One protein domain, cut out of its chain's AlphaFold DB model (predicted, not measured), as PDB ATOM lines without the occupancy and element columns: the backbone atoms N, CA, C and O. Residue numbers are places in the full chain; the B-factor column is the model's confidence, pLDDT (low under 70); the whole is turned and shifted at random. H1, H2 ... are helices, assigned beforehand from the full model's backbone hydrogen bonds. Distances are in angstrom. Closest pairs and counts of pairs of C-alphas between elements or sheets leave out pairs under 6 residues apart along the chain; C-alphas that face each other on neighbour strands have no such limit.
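What this domain is: This is residues 21 to 78 of the 82 residues of an uncharacterized protein of Bacteroidales bacterium (UniProt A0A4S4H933). A wide open loop, residues 21 to 42, leads into the short helix H1, which meets the long helix H2 near their ends as a V. Residues 24 to 41 of the loop and 61 to 78 stick out. The printed part has 58 residues, with two named helices, H1 then H2, and no named strand: all helix. It is loose, radius of gyration of the C-alphas 14.0 A, spanning 39 by 26 by 24 A.

How they stand to each other: H1, residues 43 to 52, and H2, residues 54 to 77, only just touch, and only at the corner by their tight link, with 3 pairs of C-alphas within 8 A. The closest C-alphas are those of Met 50 and Lys 57, 5.1 A apart; H2 touches H1 with residues 56 to 57 alone. They run opposite ways at a steep tilt of 45 degrees. In H1 every O i to N i+4 pair is within hydrogen-bond range; in H2, 18 of 20.

Where its parts are: H1 begins at C-alpha 43 (183.855, 169.292, 124.220) and measures 14.2 A. H2 measures 35.9 A, ending at C-alpha 77 (158.475, 178.493, 136.739).

The domain as a whole: The C-alphas farthest apart, Thr 52 and Ser 78, are 39.8 A apart. The printed part has no cut. Residues 64 to 78 have pLDDT under 70.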
ATOM      1  N   LEU A  21     179.791 167.097 128.669       85.62
ATOM      2  CA  LEU A  21     181.119 167.149 129.286       85.62
ATOM      3  C   LEU A  21     181.611 165.748 129.668       85.62
ATOM      4  O   LEU A  21     182.772 165.420 129.450       85.62
ATOM      5  N   TYR A  22     180.749 164.869 130.169       87.38
ATOM      6  CA  TYR A  22     181.138 163.494 130.497       87.38
ATOM      7  C   TYR A  22     181.259 162.572 129.279       87.38
ATOM      8  O   TYR A  22     181.710 161.439 129.425       87.38
ATOM      9  N   GLY A  23     180.934 163.046 128.072       87.69
ATOM     10  CA  GLY A  23     180.917 162.213 126.868       87.69
ATOM     11  C   GLY A  23     179.823 161.142 126.907       87.69
ATOM     12  O   GLY A  23     179.963 160.093 126.284       87.69
ATOM     13  N   GLN A  24     178.759 161.378 127.675       91.62
ATOM     14  CA  GLN A  24     177.604 160.490 127.751       91.62
ATOM     15  C   GLN A  24     176.626 160.776 126.607       91.62
ATOM     16  O   GLN A  24     176.657 161.837 125.984       91.62
ATOM     17  N   LYS A  25     175.740 159.810 126.327       92.56
ATOM     18  CA  LYS A  25     174.687 159.975 125.319       92.56
ATOM     19  C   LYS A  25     173.798 161.170 125.676       92.56
ATOM     20  O   LYS A  25     173.381 161.290 126.829       92.56
ATOM     21  N   ALA A  26     173.492 161.985 124.667       90.44
ATOM     22  CA  ALA A  26     172.667 163.169 124.838       90.44
ATOM     23  C   ALA A  26     171.270 162.821 125.380       90.44
ATOM     24  O   ALA A  26     170.661 161.830 124.959       90.44
ATOM     25  N   ARG A  27     170.771 163.640 126.307       90.38
ATOM     26  CA  ARG A  27     169.450 163.506 126.939       90.38
ATOM     27  C   ARG A  27     168.435 164.518 126.432       90.38
ATOM     28  O   ARG A  27     167.238 164.281 126.573       90.38
ATOM     29  N   VAL A  28     168.904 165.615 125.845       88.75
ATOM     30  CA  VAL A  28     168.068 166.686 125.298       88.75
ATOM     31  C   VAL A  28     168.481 167.011 123.868       88.75
ATOM     32  O   VAL A  28     169.629 166.794 123.473       88.75
ATOM     33  N   ALA A  29     167.539 167.549 123.099       91.19
ATOM     34  CA  ALA A  29     167.823 168.192 121.825       91.19
ATOM     35  C   ALA A  29     167.940 169.706 122.035       91.19
ATOM     36  O   ALA A  29     167.210 170.282 122.840       91.19
ATOM     37  N   ILE A  30     168.843 170.347 121.295       90.75
ATOM     38  CA  ILE A  30     168.960 171.806 121.239       90.75
ATOM     39  C   ILE A  30     168.442 172.239 119.873       90.75
ATOM     40  O   ILE A  30     168.968 171.809 118.847       90.75
ATOM     41  N   VAL A  31     167.395 173.061 119.868       92.31
ATOM     42  CA  VAL A  31     166.699 173.497 118.654       92.31
ATOM     43  C   VAL A  31     166.602 175.017 118.658       92.31
ATOM     44  O   VAL A  31     166.161 175.613 119.639       92.31
ATOM     45  N   ALA A  32     167.011 175.650 117.559       92.81
ATOM     46  CA  ALA A  32     166.827 177.082 117.368       92.81
ATOM     47  C   ALA A  32     165.354 177.383 117.045       92.81
ATOM     48  O   ALA A  32     164.794 176.818 116.108       92.81
ATOM     49  N   VAL A  33     164.733 178.285 117.808       91.94
ATOM     50  CA  VAL A  33     163.321 178.691 117.624       91.94
ATOM     51  C   VAL A  33     163.160 179.997 116.835       91.94
ATOM     52  O   VAL A  33     162.055 180.366 116.450       91.94
ATOM     53  N   LYS A  34     164.270 180.699 116.589       92.75
ATOM     54  CA  LYS A  34     164.392 181.902 115.755       92.75
ATOM     55  C   LYS A  34     165.720 181.831 114.984       92.75
ATOM     56  O   LYS A  34     166.606 181.095 115.420       92.75
ATOM     57  N   PRO A  35     165.903 182.588 113.887       96.00
ATOM     58  CA  PRO A  35     167.223 182.760 113.286       96.00
ATOM     59  C   PRO A  35     168.229 183.279 114.326       96.00
ATOM     60  O   PRO A  35     167.938 184.243 115.036       96.00
ATOM     61  N   CYS A  36     169.387 182.631 114.432       93.69
ATOM     62  CA  CYS A  36     170.456 183.006 115.353       93.69
ATOM     63  C   CYS A  36     171.826 182.547 114.841       93.69
ATOM     64  O   CYS A  36     171.922 181.590 114.069       93.69
ATOM     65  N   ASP A  37     172.877 183.216 115.312       95.56
ATOM     66  CA  ASP A  37     174.262 182.811 115.081       95.56
ATOM     67  C   ASP A  37     174.719 181.873 116.201       95.56
ATOM     68  O   ASP A  37     174.688 182.231 117.380       95.56
ATOM     69  N   ILE A  38     175.148 180.663 115.836       92.88
ATOM     70  CA  ILE A  38     175.575 179.635 116.792       92.88
ATOM     71  C   ILE A  38     177.074 179.391 116.640       92.88
ATOM     72  O   ILE A  38     177.541 178.868 115.627       92.88
ATOM     73  N   TYR A  39     177.826 179.730 117.685       93.12
ATOM     74  CA  TYR A  39     179.262 179.482 117.766       93.12
ATOM     75  C   TYR A  39     179.523 178.179 118.527       93.12
ATOM     76  O   TYR A  39     179.265 178.077 119.726       93.12
ATOM     77  N   CYS A  40     180.049 177.170 117.831       92.12
ATOM     78  CA  CYS A  40     180.272 175.841 118.400       92.12
ATOM     79  C   CYS A  40     181.700 175.673 118.937       92.12
ATOM     80  O   CYS A  40     182.672 175.849 118.203       92.12
ATOM     81  N   LEU A  41     181.826 175.228 120.191       88.56
ATOM     82  CA  LEU A  41     183.089 174.787 120.789       88.56
ATOM     83  C   LEU A  41     183.014 173.283 121.109       88.56
ATOM     84  O   LEU A  41     182.211 172.887 121.957       88.56
ATOM     85  N   PRO A  42     183.834 172.424 120.476       91.19
ATOM     86  CA  PRO A  42     183.835 170.996 120.773       91.19
ATOM     87  C   PRO A  42     184.227 170.694 122.225       91.19
ATOM     88  O   PRO A  42     185.196 171.250 122.747       91.19
ATOM     89  N   ILE A  43     183.539 169.735 122.851       89.19
ATOM     90  CA  ILE A  43     183.855 169.292 124.220       89.19
ATOM     91  C   ILE A  43     185.278 168.730 124.325       89.19
ATOM     92  O   ILE A  43     185.925 168.902 125.354       89.19
ATOM     93  N   SER A  44     185.800 168.085 123.279       89.69
ATOM     94  CA  SER A  44     187.190 167.607 123.254       89.69
ATOM     95  C   SER A  44     188.188 168.752 123.432       89.69
ATOM     96  O   SER A  44     189.096 168.655 124.256       89.69
ATOM     97  N   THR A  45     187.974 169.864 122.726       90.62
ATOM     98  CA  THR A  45     188.769 171.086 122.875       90.62
ATOM     99  C   THR A  45     188.639 171.655 124.280       90.62
ATOM    100  O   THR A  45     189.636 172.046 124.882       90.62
ATOM    101  N   LEU A  46     187.420 171.666 124.825       87.38
ATOM    102  CA  LEU A  46     187.153 172.153 126.174       87.38
ATOM    103  C   LEU A  46     187.907 171.337 127.239       87.38
ATOM    104  O   LEU A  46     188.571 171.915 128.095       87.38
ATOM    105  N   LYS A  47     187.859 170.001 127.150       87.06
ATOM    106  CA  LYS A  47     188.560 169.083 128.062       87.06
ATOM    107  C   LYS A  47     190.065 169.265 128.019       87.06
ATOM    108  O   LYS A  47     190.676 169.436 129.068       87.06
ATOM    109  N   MET A  48     190.635 169.288 126.815       90.19
ATOM    110  CA  MET A  48     192.064 169.525 126.629       90.19
ATOM    111  C   MET A  48     192.486 170.820 127.329       90.19
ATOM    112  O   MET A  48     193.418 170.801 128.121       90.19
ATOM    113  N   LYS A  49     191.745 171.918 127.127       89.12
ATOM    114  CA  LYS A  49     192.042 173.195 127.788       89.12
ATOM    115  C   LYS A  49     191.924 173.132 129.310       89.12
ATOM    116  O   LYS A  49     192.760 173.701 129.997       89.12
ATOM    117  N   MET A  50     190.936 172.420 129.857       85.50
ATOM    118  CA  MET A  50     190.833 172.212 131.311       85.50
ATOM    119  C   MET A  50     192.032 171.454 131.890       85.50
ATOM    120  O   MET A  50     192.394 171.669 133.047       85.50
ATOM    121  N   GLU A  51     192.610 170.531 131.125       87.19
ATOM    122  CA  GLU A  51     193.768 169.738 131.540       87.19
ATOM    123  C   GLU A  51     195.069 170.535 131.442       87.19
ATOM    124  O   GLU A  51     195.905 170.444 132.341       87.19
ATOM    125  N   THR A  52     195.227 171.336 130.386       89.12
ATOM    126  CA  THR A  52     196.465 172.070 130.100       89.12
ATOM    127  C   THR A  52     196.528 173.444 130.759       89.12
ATOM    128  O   THR A  52     197.621 173.952 130.995       89.12
ATOM    129  N   GLU A  53     195.385 174.062 131.064       87.50
ATOM    130  CA  GLU A  53     195.302 175.451 131.518       87.50
ATOM    131  C   GLU A  53     194.404 175.567 132.775       87.50
ATOM    132  O   GLU A  53     193.173 175.525 132.680       87.50
ATOM    133  N   PRO A  54     194.978 175.748 133.982       80.94
ATOM    134  CA  PRO A  54     194.215 175.792 135.236       80.94
ATOM    135  C   PRO A  54     193.123 176.871 135.284       80.94
ATOM    136  O   PRO A  54     192.064 176.648 135.870       80.94
ATOM    137  N   GLU A  55     193.340 178.012 134.623       85.00
ATOM    138  CA  GLU A  55     192.369 179.112 134.528       85.00
ATOM    139  C   GLU A  55     191.078 178.728 133.786       85.00
ATOM    140  O   GLU A  55     190.009 179.290 134.040       85.00
ATOM    141  N   TRP A  56     191.143 177.734 132.896       81.19
ATOM    142  CA  TRP A  56     189.973 177.269 132.157       81.19
ATOM    143  C   TRP A  56     189.026 176.475 133.035       81.19
ATOM    144  O   TRP A  56     187.818 176.581 132.844       81.19
ATOM    145  N   LYS A  57     189.530 175.737 134.031       77.81
ATOM    146  CA  LYS A  57     188.666 175.027 134.984       77.81
ATOM    147  C   LYS A  57     187.745 175.992 135.722       77.81
ATOM    148  O   LYS A  57     186.550 175.732 135.804       77.81
ATOM    149  N   GLU A  58     188.278 177.115 136.201       78.38
ATOM    150  CA  GLU A  58     187.481 178.121 136.907       78.38
ATOM    151  C   GLU A  58     186.486 178.820 135.974       78.38
ATOM    152  O   GLU A  58     185.309 178.945 136.311       78.38
ATOM    153  N   ARG A  59     186.925 179.226 134.773       80.44
ATOM    154  CA  ARG A  59     186.032 179.833 133.773       80.44
ATOM    155  C   ARG A  59     184.884 178.896 133.406       80.44
ATOM    156  O   ARG A  59     183.734 179.313 133.425       80.44
ATOM    157  N   ILE A  60     185.180 177.625 133.140       76.75
ATOM    158  CA  ILE A  60     184.179 176.623 132.759       76.75
ATOM    159  C   ILE A  60     183.229 176.328 133.913       76.75
ATOM    160  O   ILE A  60     182.031 176.215 133.672       76.75
ATOM    161  N   MET A  61     183.721 176.252 135.150       73.44
ATOM    162  CA  MET A  61     182.873 176.101 136.333       73.44
ATOM    163  C   MET A  61     181.887 177.271 136.464       73.44
ATOM    164  O   MET A  61     180.687 177.036 136.560       73.44
ATOM    165  N   ARG A  62     182.360 178.521 136.356       72.75
ATOM    166  CA  ARG A  62     181.496 179.717 136.411       72.75
ATOM    167  C   ARG A  62     180.479 179.758 135.266       72.75
ATOM    168  O   ARG A  62     179.313 180.072 135.481       72.75
ATOM    169  N   THR A  63     180.890 179.409 134.047       71.38
ATOM    170  CA  THR A  63     179.975 179.318 132.897       71.38
ATOM    171  C   THR A  63     178.942 178.207 133.085       71.38
ATOM    172  O   THR A  63     177.774 178.373 132.751       71.38
ATOM    173  N   THR A  64     179.355 177.082 133.661       69.94
ATOM    174  CA  THR A  64     178.482 175.951 133.974       69.94
ATOM    175  C   THR A  64     177.430 176.321 135.013       69.94
ATOM    176  O   THR A  64     176.268 175.963 134.849       69.94
ATOM    177  N   GLU A  65     177.809 177.052 136.062       64.94
ATOM    178  CA  GLU A  65     176.869 177.578 137.056       64.94
ATOM    179  C   GLU A  65     175.825 178.497 136.413       64.94
ATOM    180  O   GLU A  65     174.656 178.419 136.779       64.94
ATOM    181  N   ALA A  66     176.201 179.303 135.413       63.72
ATOM    182  CA  ALA A  66     175.245 180.120 134.662       63.72
ATOM    183  C   ALA A  66     174.244 179.260 133.862       63.72
ATOM    184  O   ALA A  66     173.038 179.500 133.930       63.72
ATOM    185  N   ILE A  67     174.721 178.206 133.184       65.19
ATOM    186  CA  ILE A  67     173.868 177.246 132.455       65.19
ATOM    187  C   ILE A  67     172.908 176.529 133.423       65.19
ATOM    188  O   ILE A  67     171.716 176.391 133.146       65.19
ATOM    189  N   PHE A  68     173.408 176.088 134.581       61.03
ATOM    190  CA  PHE A  68     172.612 175.374 135.583       61.03
ATOM    191  C   PHE A  68     171.639 176.283 136.348       61.03
ATOM    192  O   PHE A  68     170.519 175.865 136.642       61.03
ATOM    193  N   GLY A  69     172.029 177.522 136.652       55.84
ATOM    194  CA  GLY A  69     171.197 178.498 137.359       55.84
ATOM    195  C   GLY A  69     169.916 178.841 136.598       55.84
ATOM    196  O   GLY A  69     168.851 178.973 137.203       55.84
ATOM    197  N   PHE A  70     169.985 178.877 135.265       52.78
ATOM    198  CA  PHE A  70     168.813 179.089 134.416       52.78
ATOM    199  C   PHE A  70     167.843 177.892 134.430       52.78
ATOM    200  O   PHE A  70     166.623 178.068 134.398       52.78
ATOM    201  N   LEU A  71     168.365 176.666 134.566       51.72
ATOM    202  CA  LEU A  71     167.554 175.448 134.662       51.72
ATOM    203  C   LEU A  71     166.686 175.436 135.938       51.72
ATOM    204  O   LEU A  71     165.513 175.066 135.887       51.72
ATOM    205  N   TYR A  72     167.227 175.898 137.074       47.81
ATOM    206  CA  TYR A  72     166.484 176.016 138.339       47.81
ATOM    207  C   TYR A  72     165.426 177.123 138.319       47.81
ATOM    208  O   TYR A  72     164.362 176.971 138.929       47.81
ATOM    209  N   PHE A  73     165.694 178.229 137.620       48.28
ATOM    210  CA  PHE A  73     164.708 179.292 137.429       48.28
ATOM    211  C   PHE A  73     163.485 178.769 136.664       48.28
ATOM    212  O   PHE A  73     162.348 178.968 137.095       48.28
ATOM    213  N   LEU A  74     163.708 177.998 135.597       46.53
ATOM    214  CA  LEU A  74     162.625 177.417 134.805       46.53
ATOM    215  C   LEU A  74     161.914 176.241 135.487       46.53
ATOM    216  O   LEU A  74     160.703 176.109 135.342       46.53
ATOM    217  N   GLN A  75     162.601 175.421 136.288       47.00
ATOM    218  CA  GLN A  75     161.922 174.399 137.095       47.00
ATOM    219  C   GLN A  75     161.001 175.016 138.158       47.00
ATOM    220  O   GLN A  75     159.908 174.496 138.379       47.00
ATOM    221  N   ASN A  76     161.359 176.154 138.759       37.62
ATOM    222  CA  ASN A  76     160.435 176.883 139.638       37.62
ATOM    223  C   ASN A  76     159.283 177.549 138.870       37.62
ATOM    224  O   ASN A  76     158.165 177.611 139.380       37.62
ATOM    225  N   LEU A  77     159.520 177.982 137.629       40.47
ATOM    226  CA  LEU A  77     158.475 178.493 136.739       40.47
ATOM    227  C   LEU A  77     157.643 177.401 136.065       40.47
ATOM    228  O   LEU A  77     156.617 177.725 135.490       40.47
ATOM    229  N   SER A  78     157.982 176.116 136.182       37.47
ATOM    230  CA  SER A  78     157.125 175.030 135.679       37.47
ATOM    231  C   SER A  78     155.807 174.862 136.466       37.47
ATOM    232  O   SER A  78     154.958 174.062 136.083       37.47
TER     233      SER A  78